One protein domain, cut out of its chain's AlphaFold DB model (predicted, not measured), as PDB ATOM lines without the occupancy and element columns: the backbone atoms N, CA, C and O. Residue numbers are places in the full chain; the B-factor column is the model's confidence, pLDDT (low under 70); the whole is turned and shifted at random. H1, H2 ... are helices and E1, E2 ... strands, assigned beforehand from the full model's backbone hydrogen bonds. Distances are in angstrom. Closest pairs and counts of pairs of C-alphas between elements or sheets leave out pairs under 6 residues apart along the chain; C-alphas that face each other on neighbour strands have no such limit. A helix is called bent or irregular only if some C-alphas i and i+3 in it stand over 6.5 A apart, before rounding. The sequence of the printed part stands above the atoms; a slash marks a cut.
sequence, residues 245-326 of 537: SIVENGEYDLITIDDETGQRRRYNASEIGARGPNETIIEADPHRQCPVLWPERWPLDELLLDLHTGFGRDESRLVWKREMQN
ATOM      1  N   SER A 245     225.616 176.203 132.017       83.25
ATOM      2  CA  SER A 245     226.917 176.885 132.072       83.25
ATOM      3  C   SER A 245     226.889 178.293 131.470       83.25
ATOM      4  O   SER A 245     227.693 179.133 131.866       83.25
ATOM      5  N   ILE A 246     225.928 178.602 130.585       83.69
ATOM      6  CA  ILE A 246     225.727 179.970 130.081       83.69
ATOM      7  C   ILE A 246     225.415 180.955 131.218       83.69
ATOM      8  O   ILE A 246     225.860 182.103 131.194       83.69
ATOM      9  N   VAL A 247     224.684 180.492 132.239       84.44
ATOM     10  CA  VAL A 247     224.347 181.287 133.419       84.44
ATOM     11  C   VAL A 247     225.524 181.335 134.384       84.44
ATOM     12  O   VAL A 247     225.907 182.418 134.820       84.44
ATOM     13  N   GLU A 248     226.129 180.183 134.686       78.56
ATOM     14  CA  GLU A 248     227.241 180.081 135.646       78.56
ATOM     15  C   GLU A 248     228.478 180.875 135.211       78.56
ATOM     16  O   GLU A 248     229.125 181.510 136.041       78.56
ATOM     17  N   ASN A 249     228.773 180.894 133.911       80.44
ATOM     18  CA  ASN A 249     229.914 181.619 133.357       80.44
ATOM     19  C   ASN A 249     229.609 183.100 133.069       80.44
ATOM     20  O   ASN A 249     230.506 183.830 132.650       80.44
ATOM     21  N   GLY A 250     228.360 183.553 133.246       84.12
ATOM     22  CA  GLY A 250     227.949 184.913 132.889       84.12
ATOM     23  C   GLY A 250     228.096 185.220 131.393       84.12
ATOM     24  O   GLY A 250     228.458 186.338 131.022       84.12
ATOM     25  N   GLU A 251     227.833 184.240 130.525       91.06
ATOM     26  CA  GLU A 251     227.985 184.322 129.060       91.06
ATOM     27  C   GLU A 251     226.787 185.023 128.388       91.06
ATOM     28  O   GLU A 251     226.217 184.554 127.397       91.06
ATOM     29  N   TYR A 252     226.361 186.145 128.962       95.00
ATOM     30  CA  TYR A 252     225.316 187.015 128.439       95.00
ATOM     31  C   TYR A 252     225.477 188.426 129.007       95.00
ATOM     32  O   TYR A 252     226.006 188.628 130.106       95.00
ATOM     33  N   ASP A 253     225.007 189.410 128.251       96.62
ATOM     34  CA  ASP A 253     224.922 190.790 128.710       96.62
ATOM     35  C   ASP A 253     223.490 191.124 129.130       96.62
ATOM     36  O   ASP A 253     222.521 190.595 128.593       96.62
ATOM     37  N   LEU A 254     223.350 192.038 130.079       94.62
ATOM     38  CA  LEU A 254     222.083 192.615 130.497       94.62
ATOM     39  C   LEU A 254     222.051 194.079 130.086       94.62
ATOM     40  O   LEU A 254     223.005 194.829 130.321       94.62
ATOM     41  N   ILE A 255     220.946 194.487 129.471       96.06
ATOM     42  CA  ILE A 255     220.708 195.874 129.098       96.06
ATOM     43  C   ILE A 255     219.773 196.483 130.132       96.06
ATOM     44  O   ILE A 255     218.680 195.971 130.385       96.06
ATOM     45  N   THR A 256     220.207 197.593 130.717       94.88
ATOM     46  CA  THR A 256     219.397 198.396 131.626       94.88
ATOM     47  C   THR A 256     218.946 199.687 130.960       94.88
ATOM     48  O   THR A 256     219.568 200.160 130.004       94.88
ATOM     49  N   ILE A 257     217.872 200.273 131.479       95.81
ATOM     50  CA  ILE A 257     217.462 201.647 131.212       95.81
ATOM     51  C   ILE A 257     217.432 202.415 132.531       95.81
ATOM     52  O   ILE A 257     216.881 201.939 133.517       95.81
ATOM     53  N   ASP A 258     218.064 203.581 132.560       94.12
ATOM     54  CA  ASP A 258     217.943 204.514 133.675       94.12
ATOM     55  C   ASP A 258     216.573 205.206 133.599       94.12
ATOM     56  O   ASP A 258     216.269 205.879 132.610       94.12
ATOM     57  N   ASP A 259     215.738 205.018 134.620       91.12
ATOM     58  CA  ASP A 259     214.336 205.453 134.626       91.12
ATOM     59  C   ASP A 259     214.181 206.987 134.583       91.12
ATOM     60  O   ASP A 259     213.142 207.502 134.162       91.12
ATOM     61  N   GLU A 260     215.210 207.740 134.989       92.00
ATOM     62  CA  GLU A 260     215.186 209.207 135.017       92.00
ATOM     63  C   GLU A 260     215.675 209.821 133.701       92.00
ATOM     64  O   GLU A 260     215.126 210.812 133.215       92.00
ATOM     65  N   THR A 261     216.728 209.248 133.123       92.44
ATOM     66  CA  THR A 261     217.414 209.795 131.944       92.44
ATOM     67  C   THR A 261     217.032 209.093 130.644       92.44
ATOM     68  O   THR A 261     217.306 209.614 129.560       92.44
ATOM     69  N   GLY A 262     216.428 207.907 130.729       93.44
ATOM     70  CA  GLY A 262     216.178 207.013 129.598       93.44
ATOM     71  C   GLY A 262     217.456 206.431 128.984       93.44
ATOM     72  O   GLY A 262     217.407 205.849 127.896       93.44
ATOM     73  N   GLN A 263     218.617 206.613 129.625       94.69
ATOM     74  CA  GLN A 263     219.892 206.144 129.094       94.69
ATOM     75  C   GLN A 263     219.975 204.620 129.198       94.69
ATOM     76  O   GLN A 263     219.845 204.060 130.283       94.69
ATOM     77  N   ARG A 264     220.262 203.955 128.074       96.50
ATOM     78  CA  ARG A 264     220.537 202.515 128.057       96.50
ATOM     79  C   ARG A 264     221.998 202.223 128.379       96.50
ATOM     80  O   ARG A 264     222.888 202.894 127.847       96.50
ATOM     81  N   ARG A 265     222.248 201.204 129.199       94.56
ATOM     82  CA  ARG A 265     223.594 200.710 129.528       94.56
ATOM     83  C   ARG A 265     223.649 199.195 129.420       94.56
ATOM     84  O   ARG A 265     222.625 198.530 129.505       94.56
ATOM     85  N   ARG A 266     224.848 198.670 129.181       96.19
ATOM     86  CA  ARG A 266     225.116 197.241 129.011       96.19
ATOM     87  C   ARG A 266     226.086 196.798 130.098       96.19
ATOM     88  O   ARG A 266     227.133 197.425 130.253       96.19
ATOM     89  N   TYR A 267     225.740 195.725 130.794       91.94
ATOM     90  CA  TYR A 267     226.571 195.088 131.809       91.94
ATOM     91  C   TYR A 267     226.751 193.627 131.442       91.94
ATOM     92  O   TYR A 267     225.789 192.990 131.017       91.94
ATOM     93  N   ASN A 268     227.940 193.069 131.658       92.38
ATOM     94  CA  ASN A 268     228.031 191.618 131.707       92.38
ATOM     95  C   ASN A 268     227.188 191.109 132.891       92.38
ATOM     96  O   ASN A 268     227.108 191.768 133.932       92.38
ATOM     97  N   ALA A 269     226.574 189.935 132.756       84.25
ATOM     98  CA  ALA A 269     225.771 189.324 133.808       84.25
ATOM     99  C   ALA A 269     226.467 189.254 135.179       84.25
ATOM    100  O   ALA A 269     225.829 189.489 136.208       84.25
ATOM    101  N   SER A 270     227.773 188.967 135.191       80.44
ATOM    102  CA  SER A 270     228.579 188.891 136.417       80.44
ATOM    103  C   SER A 270     228.816 190.258 137.077       80.44
ATOM    104  O   SER A 270     229.114 190.331 138.267       80.44
ATOM    105  N   GLU A 271     228.608 191.350 136.341       83.81
ATOM    106  CA  GLU A 271     228.866 192.727 136.770       83.81
ATOM    107  C   GLU A 271     227.577 193.524 137.037       83.81
ATOM    108  O   GLU A 271     227.631 194.709 137.366       83.81
ATOM    109  N   ILE A 272     226.397 192.895 136.954       82.19
ATOM    110  CA  ILE A 272     225.098 193.584 137.084       82.19
ATOM    111  C   ILE A 272     224.878 194.262 138.448       82.19
ATOM    112  O   ILE A 272     224.021 195.140 138.590       82.19
ATOM    113  N   GLY A 273     225.656 193.881 139.464       77.81
ATOM    114  CA  GLY A 273     225.684 194.552 140.764       77.81
ATOM    115  C   GLY A 273     226.195 195.999 140.706       77.81
ATOM    116  O   GLY A 273     225.900 196.769 141.613       77.81
ATOM    117  N   ALA A 274     226.907 196.387 139.642       80.06
ATOM    118  CA  ALA A 274     227.448 197.735 139.454       80.06
ATOM    119  C   ALA A 274     226.444 198.745 138.861       80.06
ATOM    120  O   ALA A 274     226.796 199.912 138.677       80.06
ATOM    121  N   ARG A 275     225.214 198.318 138.540       84.31
ATOM    122  CA  ARG A 275     224.191 199.195 137.950       84.31
ATOM    123  C   ARG A 275     223.766 200.318 138.901       84.31
ATOM    124  O   ARG A 275     223.772 200.157 140.122       84.31
ATOM    125  N   GLY A 276     223.348 201.446 138.332       82.00
ATOM    126  CA  GLY A 276     222.787 202.560 139.097       82.00
ATOM    127  C   GLY A 276     221.489 202.191 139.841       82.00
ATOM    128  O   GLY A 276     220.767 201.292 139.415       82.00
ATOM    129  N   PRO A 277     221.142 202.895 140.936       84.25
ATOM    130  CA  PRO A 277     219.945 202.598 141.735       84.25
ATOM    131  C   PRO A 277     218.622 202.829 140.986       84.25
ATOM    132  O   PRO A 277     217.610 202.254 141.372       84.25
ATOM    133  N   ASN A 278     218.643 203.640 139.923       89.06
ATOM    134  CA  ASN A 278     217.496 203.946 139.064       89.06
ATOM    135  C   ASN A 278     217.533 203.159 137.740       89.06
ATOM    136  O   ASN A 278     216.840 203.518 136.794       89.06
ATOM    137  N   GLU A 279     218.399 202.147 137.624       90.06
ATOM    138  CA  GLU A 279     218.532 201.350 136.406       90.06
ATOM    139  C   GLU A 279     217.705 200.059 136.480       90.06
ATOM    140  O   GLU A 279     217.943 199.192 137.328       90.06
ATOM    141  N   THR A 280     216.782 199.905 135.530       90.81
ATOM    142  CA  THR A 280     215.904 198.739 135.375       90.81
ATOM    143  C   THR A 280     216.423 197.825 134.267       90.81
ATOM    144  O   THR A 280     216.703 198.294 133.167       90.81
ATOM    145  N   ILE A 281     216.551 196.518 134.530       91.12
ATOM    146  CA  ILE A 281     216.919 195.515 133.513       91.12
ATOM    147  C   ILE A 281     215.730 195.320 132.569       91.12
ATOM    148  O   ILE A 281     214.620 195.076 133.032       91.12
ATOM    149  N   ILE A 282     215.967 195.429 131.262       94.38
ATOM    150  CA  ILE A 282     214.907 195.363 130.243       94.38
ATOM    151  C   ILE A 282     215.141 194.302 129.172       94.38
ATOM    152  O   ILE A 282     214.183 193.888 128.531       94.38
ATOM    153  N   GLU A 283     216.386 193.884 128.947       95.62
ATOM    154  CA  GLU A 283     216.738 192.913 127.907       95.62
ATOM    155  C   GLU A 283     217.947 192.081 128.379       95.62
ATOM    156  O   GLU A 283     218.783 192.566 129.155       95.62
ATOM    157  N   ALA A 284     218.063 190.850 127.878       96.06
ATOM    158  CA  ALA A 284     219.248 190.007 128.017       96.06
ATOM    159  C   ALA A 284     219.766 189.602 126.626       96.06
ATOM    160  O   ALA A 284     218.984 189.289 125.736       96.06
ATOM    161  N   ASP A 285     221.082 189.616 126.433       97.25
ATOM    162  CA  ASP A 285     221.753 189.351 125.156       97.25
ATOM    163  C   ASP A 285     222.751 188.191 125.328       97.25
ATOM    164  O   ASP A 285     223.867 188.404 125.820       97.25
ATOM    165  N   PRO A 286     222.357 186.943 125.012       96.81
ATOM    166  CA  PRO A 286     223.209 185.775 125.198       96.81
ATOM    167  C   PRO A 286     224.396 185.764 124.229       96.81
ATOM    168  O   PRO A 286     224.238 185.908 123.017       96.81
ATOM    169  N   HIS A 287     225.604 185.503 124.740       97.00
ATOM    170  CA  HIS A 287     226.828 185.472 123.921       97.00
ATOM    171  C   HIS A 287     226.882 184.265 122.976       97.00
ATOM    172  O   HIS A 287     227.630 184.263 121.996       97.00
ATOM    173  N   ARG A 288     226.092 183.228 123.265       95.19
ATOM    174  CA  ARG A 288     225.946 182.031 122.438       95.19
ATOM    175  C   ARG A 288     224.518 181.510 122.464       95.19
ATOM    176  O   ARG A 288     223.762 181.750 123.396       95.19
ATOM    177  N   GLN A 289     224.182 180.721 121.453       93.50
ATOM    178  CA  GLN A 289     222.933 179.974 121.444       93.50
ATOM    179  C   GLN A 289     223.013 178.805 122.433       93.50
ATOM    180  O   GLN A 289     224.015 178.087 122.485       93.50
ATOM    181  N   CYS A 290     221.936 178.609 123.183       92.75
ATOM    182  CA  CYS A 290     221.711 177.462 124.049       92.75
ATOM    183  C   CYS A 290     220.308 176.926 123.751       92.75
ATOM    184  O   CYS A 290     219.371 177.727 123.700       92.75
ATOM    185  N   PRO A 291     220.133 175.611 123.539       95.00
ATOM    186  CA  PRO A 291     218.804 175.033 123.448       95.00
ATOM    187  C   PRO A 291     217.990 175.309 124.716       95.00
ATOM    188  O   PRO A 291     218.513 175.312 125.836       95.00
ATOM    189  N   VAL A 292     216.701 175.543 124.514       97.12
ATOM    190  CA  VAL A 292     215.709 175.773 125.564       97.12
ATOM    191  C   VAL A 292     214.493 174.901 125.282       97.12
ATOM    192  O   VAL A 292     214.239 174.545 124.129       97.12
ATOM    193  N   LEU A 293     213.736 174.554 126.323       96.81
ATOM    194  CA  LEU A 293     212.648 173.574 126.216       96.81
ATOM    195  C   LEU A 293     211.516 174.027 125.282       96.81
ATOM    196  O   LEU A 293     210.943 173.215 124.557       96.81
ATOM    197  N   TRP A 294     211.194 175.325 125.290       95.44
ATOM    198  CA  TRP A 294     210.126 175.900 124.468       95.44
ATOM    199  C   TRP A 294     210.538 177.241 123.840       95.44
ATOM    200  O   TRP A 294     210.083 178.292 124.291       95.44
ATOM    201  N   PRO A 295     211.358 177.226 122.774       94.50
ATOM    202  CA  PRO A 295     211.946 178.436 122.196       94.50
ATOM    203  C   PRO A 295     210.928 179.471 121.708       94.50
ATOM    204  O   PRO A 295     211.176 180.666 121.796       94.50
ATOM    205  N   GLU A 296     209.772 179.036 121.201       92.69
ATOM    206  CA  GLU A 296     208.759 179.942 120.643       92.69
ATOM    207  C   GLU A 296     207.983 180.735 121.704       92.69
ATOM    208  O   GLU A 296     207.311 181.711 121.365       92.69
ATOM    209  N   ARG A 297     208.040 180.302 122.970       91.75
ATOM    210  CA  ARG A 297     207.397 180.978 124.108       91.75
ATOM    211  C   ARG A 297     208.409 181.555 125.088       91.75
ATOM    212  O   ARG A 297     208.174 182.620 125.644       91.75
ATOM    213  N   TRP A 298     209.485 180.819 125.312       94.62
ATOM    214  CA  TRP A 298     210.542 181.105 126.265       94.62
ATOM    215  C   TRP A 298     211.888 181.023 125.544       94.62
ATOM    216  O   TRP A 298     212.637 180.065 125.753       94.62
ATOM    217  N   PRO A 299     212.181 181.974 124.640       96.31
ATOM    218  CA  PRO A 299     213.505 182.060 124.052       96.31
ATOM    219  C   PRO A 299     214.544 182.362 125.143       96.31
ATOM    220  O   PRO A 299     214.222 182.768 126.263       96.31
ATOM    221  N   LEU A 300     215.809 182.083 124.835       96.88
ATOM    222  CA  LEU A 300     216.891 182.116 125.818       96.88
ATOM    223  C   LEU A 300     217.070 183.494 126.469       96.88
ATOM    224  O   LEU A 300     217.278 183.566 127.672       96.88
ATOM    225  N   ASP A 301     216.975 184.566 125.691       96.44
ATOM    226  CA  ASP A 301     217.005 185.951 126.168       96.44
ATOM    227  C   ASP A 301     215.882 186.247 127.172       96.44
ATOM    228  O   ASP A 301     216.152 186.797 128.235       96.44
ATOM    229  N   GLU A 302     214.653 185.814 126.901       95.75
ATOM    230  CA  GLU A 302     213.524 185.982 127.827       95.75
ATOM    231  C   GLU A 302     213.696 185.162 129.112       95.75
ATOM    232  O   GLU A 302     213.418 185.656 130.201       95.75
ATOM    233  N   LEU A 303     214.205 183.926 129.028       94.88
ATOM    234  CA  LEU A 303     214.506 183.121 130.222       94.88
ATOM    235  C   LEU A 303     215.629 183.738 131.063       94.88
ATOM    236  O   LEU A 303     215.558 183.730 132.293       94.88
ATOM    237  N   LEU A 304     216.663 184.275 130.409       93.50
ATOM    238  CA  LEU A 304     217.743 184.991 131.078       93.50
ATOM    239  C   LEU A 304     217.237 186.294 131.698       93.50
ATOM    240  O   LEU A 304     217.650 186.620 132.805       93.50
ATOM    241  N   LEU A 305     216.335 187.022 131.038       92.81
ATOM    242  CA  LEU A 305     215.700 188.213 131.595       92.81
ATOM    243  C   LEU A 305     214.850 187.863 132.826       92.81
ATOM    244  O   LEU A 305     215.057 188.455 133.887       92.81
ATOM    245  N   ASP A 306     213.975 186.858 132.713       90.94
ATOM    246  CA  ASP A 306     213.094 186.381 133.789       90.94
ATOM    247  C   ASP A 306     213.885 185.979 135.048       90.94
ATOM    248  O   ASP A 306     213.509 186.333 136.171       90.94
ATOM    249  N   LEU A 307     215.052 185.347 134.861       87.12
ATOM    250  CA  LEU A 307     215.996 185.005 135.930       87.12
ATOM    251  C   LEU A 307     216.452 186.226 136.757       87.12
ATOM    252  O   LEU A 307     216.708 186.080 137.954       87.12
ATOM    253  N   HIS A 308     216.568 187.421 136.160       81.75
ATOM    254  CA  HIS A 308     216.998 188.644 136.868       81.75
ATOM    255  C   HIS A 308     215.854 189.557 137.298       81.75
ATOM    256  O   HIS A 308     216.075 190.423 138.146       81.75
ATOM    257  N   THR A 309     214.651 189.392 136.749       75.75
ATOM    258  CA  THR A 309     213.489 190.221 137.109       75.75
ATOM    259  C   THR A 309     212.714 189.703 138.326       75.75
ATOM    260  O   THR A 309     211.880 190.427 138.871       75.75
ATOM    261  N   GLY A 310     212.997 188.483 138.800       58.88
ATOM    262  CA  GLY A 310     212.466 187.952 140.061       58.88
ATOM    263  C   GLY A 310     212.934 188.760 141.284       58.88
ATOM    264  O   GLY A 310     214.117 189.054 141.425       58.88
ATOM    265  N   PHE A 311     211.997 189.138 142.163       38.09
ATOM    266  CA  PHE A 311     212.173 190.013 143.335       38.09
ATOM    267  C   PHE A 311     213.500 189.815 144.110       38.09
ATOM    268  O   PHE A 311     213.607 188.884 144.886       38.09
ATOM    269  N   GLY A 312     214.473 190.721 143.959       39.97
ATOM    270  CA  GLY A 312     215.551 191.037 144.923       39.97
ATOM    271  C   GLY A 312     216.383 189.898 145.561       39.97
ATOM    272  O   GLY A 312     215.894 189.167 146.409       39.97
ATOM    273  N   ARG A 313     217.707 189.914 145.317       48.06
ATOM    274  CA  ARG A 313     218.776 189.070 145.926       48.06
ATOM    275  C   ARG A 313     218.855 187.612 145.434       48.06
ATOM    276  O   ARG A 313     217.960 187.112 144.759       48.06
ATOM    277  N   ASP A 314     219.987 186.968 145.743       48.50
ATOM    278  CA  ASP A 314     220.397 185.632 145.272       48.50
ATOM    279  C   ASP A 314     219.350 184.530 145.515       48.50
ATOM    280  O   ASP A 314     219.231 183.612 144.703       48.50
ATOM    281  N   GLU A 315     218.511 184.657 146.549       47.09
ATOM    282  CA  GLU A 315     217.405 183.732 146.837       47.09
ATOM    283  C   GLU A 315     216.417 183.594 145.668       47.09
ATOM    284  O   GLU A 315     215.990 182.483 145.346       47.09
ATOM    285  N   SER A 316     216.107 184.684 144.959       60.16
ATOM    286  CA  SER A 316     215.193 184.640 143.810       60.16
ATOM    287  C   SER A 316     215.764 183.868 142.626       60.16
ATOM    288  O   SER A 316     215.018 183.178 141.931       60.16
ATOM    289  N   ARG A 317     217.088 183.890 142.435       68.25
ATOM    290  CA  ARG A 317     217.758 183.070 141.413       68.25
ATOM    291  C   ARG A 317     217.722 181.589 141.773       68.25
ATOM    292  O   ARG A 317     217.555 180.757 140.887       68.25
ATOM    293  N   LEU A 318     217.827 181.246 143.058       72.25
ATOM    294  CA  LEU A 318     217.727 179.860 143.530       72.25
ATOM    295  C   LEU A 318     216.292 179.325 143.429       72.25
ATOM    296  O   LEU A 318     216.092 178.193 142.984       72.25
ATOM    297  N   VAL A 319     215.289 180.147 143.759       75.44
ATOM    298  CA  VAL A 319     213.871 179.831 143.514       75.44
ATOM    299  C   VAL A 319     213.628 179.627 142.023       75.44
ATOM    300  O   VAL A 319     213.030 178.623 141.636       75.44
ATOM    301  N   TRP A 320     214.132 180.529 141.180       85.56
ATOM    302  CA  TRP A 320     214.029 180.395 139.732       85.56
ATOM    303  C   TRP A 320     214.679 179.094 139.254       85.56
ATOM    304  O   TRP A 320     214.034 178.307 138.566       85.56
ATOM    305  N   LYS A 321     215.912 178.800 139.686       82.50
ATOM    306  CA  LYS A 321     216.634 177.571 139.326       82.50
ATOM    307  C   LYS A 321     215.853 176.324 139.749       82.50
ATOM    308  O   LYS A 321     215.685 175.410 138.945       82.50
ATOM    309  N   ARG A 322     215.273 176.308 140.953       85.44
ATOM    310  CA  ARG A 322     214.396 175.217 141.401       85.44
ATOM    311  C   ARG A 322     213.191 175.026 140.481       85.44
ATOM    312  O   ARG A 322     212.917 173.908 140.059       85.44
ATOM    313  N   GLU A 323     212.452 176.095 140.194       88.00
ATOM    314  CA  GLU A 323     211.183 176.014 139.459       88.00
ATOM    315  C   GLU A 323     211.363 175.824 137.946       88.00
ATOM    316  O   GLU A 323     210.519 175.203 137.297       88.00
ATOM    317  N   MET A 324     212.434 176.375 137.376       93.19
ATOM    318  CA  MET A 324     212.657 176.429 135.930       93.19
ATOM    319  C   MET A 324     213.683 175.408 135.440       93.19
ATOM    320  O   MET A 324     213.586 174.952 134.307       93.19
ATOM    321  N   GLN A 325     214.637 174.997 136.278       92.12
ATOM    322  CA  GLN A 325     215.598 173.931 135.952       92.12
ATOM    323  C   GLN A 325     215.249 172.598 136.623       92.12
ATOM    324  O   GLN A 325     215.994 171.631 136.472       92.12
ATOM    325  N   ASN A 326     214.153 172.542 137.396       90.94
ATOM    326  CA  ASN A 326     213.814 171.408 138.262       90.94
ATOM    327  C   ASN A 326     214.969 170.996 139.200       90.94
ATOM    328  O   ASN A 326     215.040 169.852 139.657       90.94
TER     329      ASN A 326
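This is residues 245 to 326 of the 537 residues of an uncharacterized protein of Halalkalicoccus jeotgali (strain DSM 18796 / CECT 7217 / JCM 14584 / KCTC 4019 / B3) (UniProt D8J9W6). A small, strongly twisted sheet of three strands has helices over one face only: the short H2 towards one side and H3 along E3. H4 folds back beside H3 as the second arm of a helical hairpin, away from the sheet. The 82 printed residues hold four named helices and three named strands, in the order H1 E1 E2 H2 E3 H3 H4; the sheet runs E2 - E1 - E3, all antiparallel, and the class is mixed, helices and strands. The whole is compact, with a radius of gyration of the C-alphas of 12.8 A and spans of 37 by 25 by 23 A.

Start at H1, residues 245 to 248, which is not on the sheet; its Ile 246 and Tyr 252 of E1, residues 252 to 258, have the closest C-alphas of the two, 7.2 A apart. E1 and E2, residues 264 to 268, form a hairpin; look at N 254 and O 267, 2.8 A apart, within hydrogen-bond range. H2, residues 269 to 274, is irregular, with C-alphas 270 and 273 7.7 A apart; it is on the sheet at a height of 6.2 A and only just over E2, with 3 of its C-alphas falling on that strand. E3, residues 279 to 286, is antiparallel to E1, with N 253 and O 285 2.9 A apart; E3 bends by 60 degrees at residue 282. E2, H2 and E3 make a split strand-helix-strand unit, two strands running the same way with E1 between them, and its crossover is right-handed. H3, residues 300 to 309, lies over E3 on the same face as H2, at a height of 7.2 A, and runs along the strands at 19 degrees on the local plane; the closest C-alphas are those of Ala 284 and Asp 301, 5.0 A. H4, residues 314 to 325, touches H3 with residues 316 to 320 alone, closest at the C-alphas of Leu 307 and Arg 317, 6.1 A; they run opposite ways at a steep tilt of 37 degrees, only just past shallow. Every O i to N i+4 pair is within range in H4, 5 of 6 in H3 and 0 of 2 in H2, where 1 of 3 O i to N i+3 pairs is; H1 is too short for an i+4 pair.

Find C-alpha 245 at (226.917, 176.885, 132.072), where H1 begins. E1 spans 19.7 A to C-alpha 258 at (217.943, 204.514, 133.675), and E3 spans 19.8 A. H3 covers 14.3 A, and H4 15.7 A to C-alpha 325 at (215.598, 173.931, 135.952).

The C-alphas of Thr 261 and Asn 326 are the two farthest apart, 39.1 A. The link from E3 to H3, residues 287 to 299, is long; the others are tight. The printed part has no cut, and residues 310 to 317 have a pLDDT under 70.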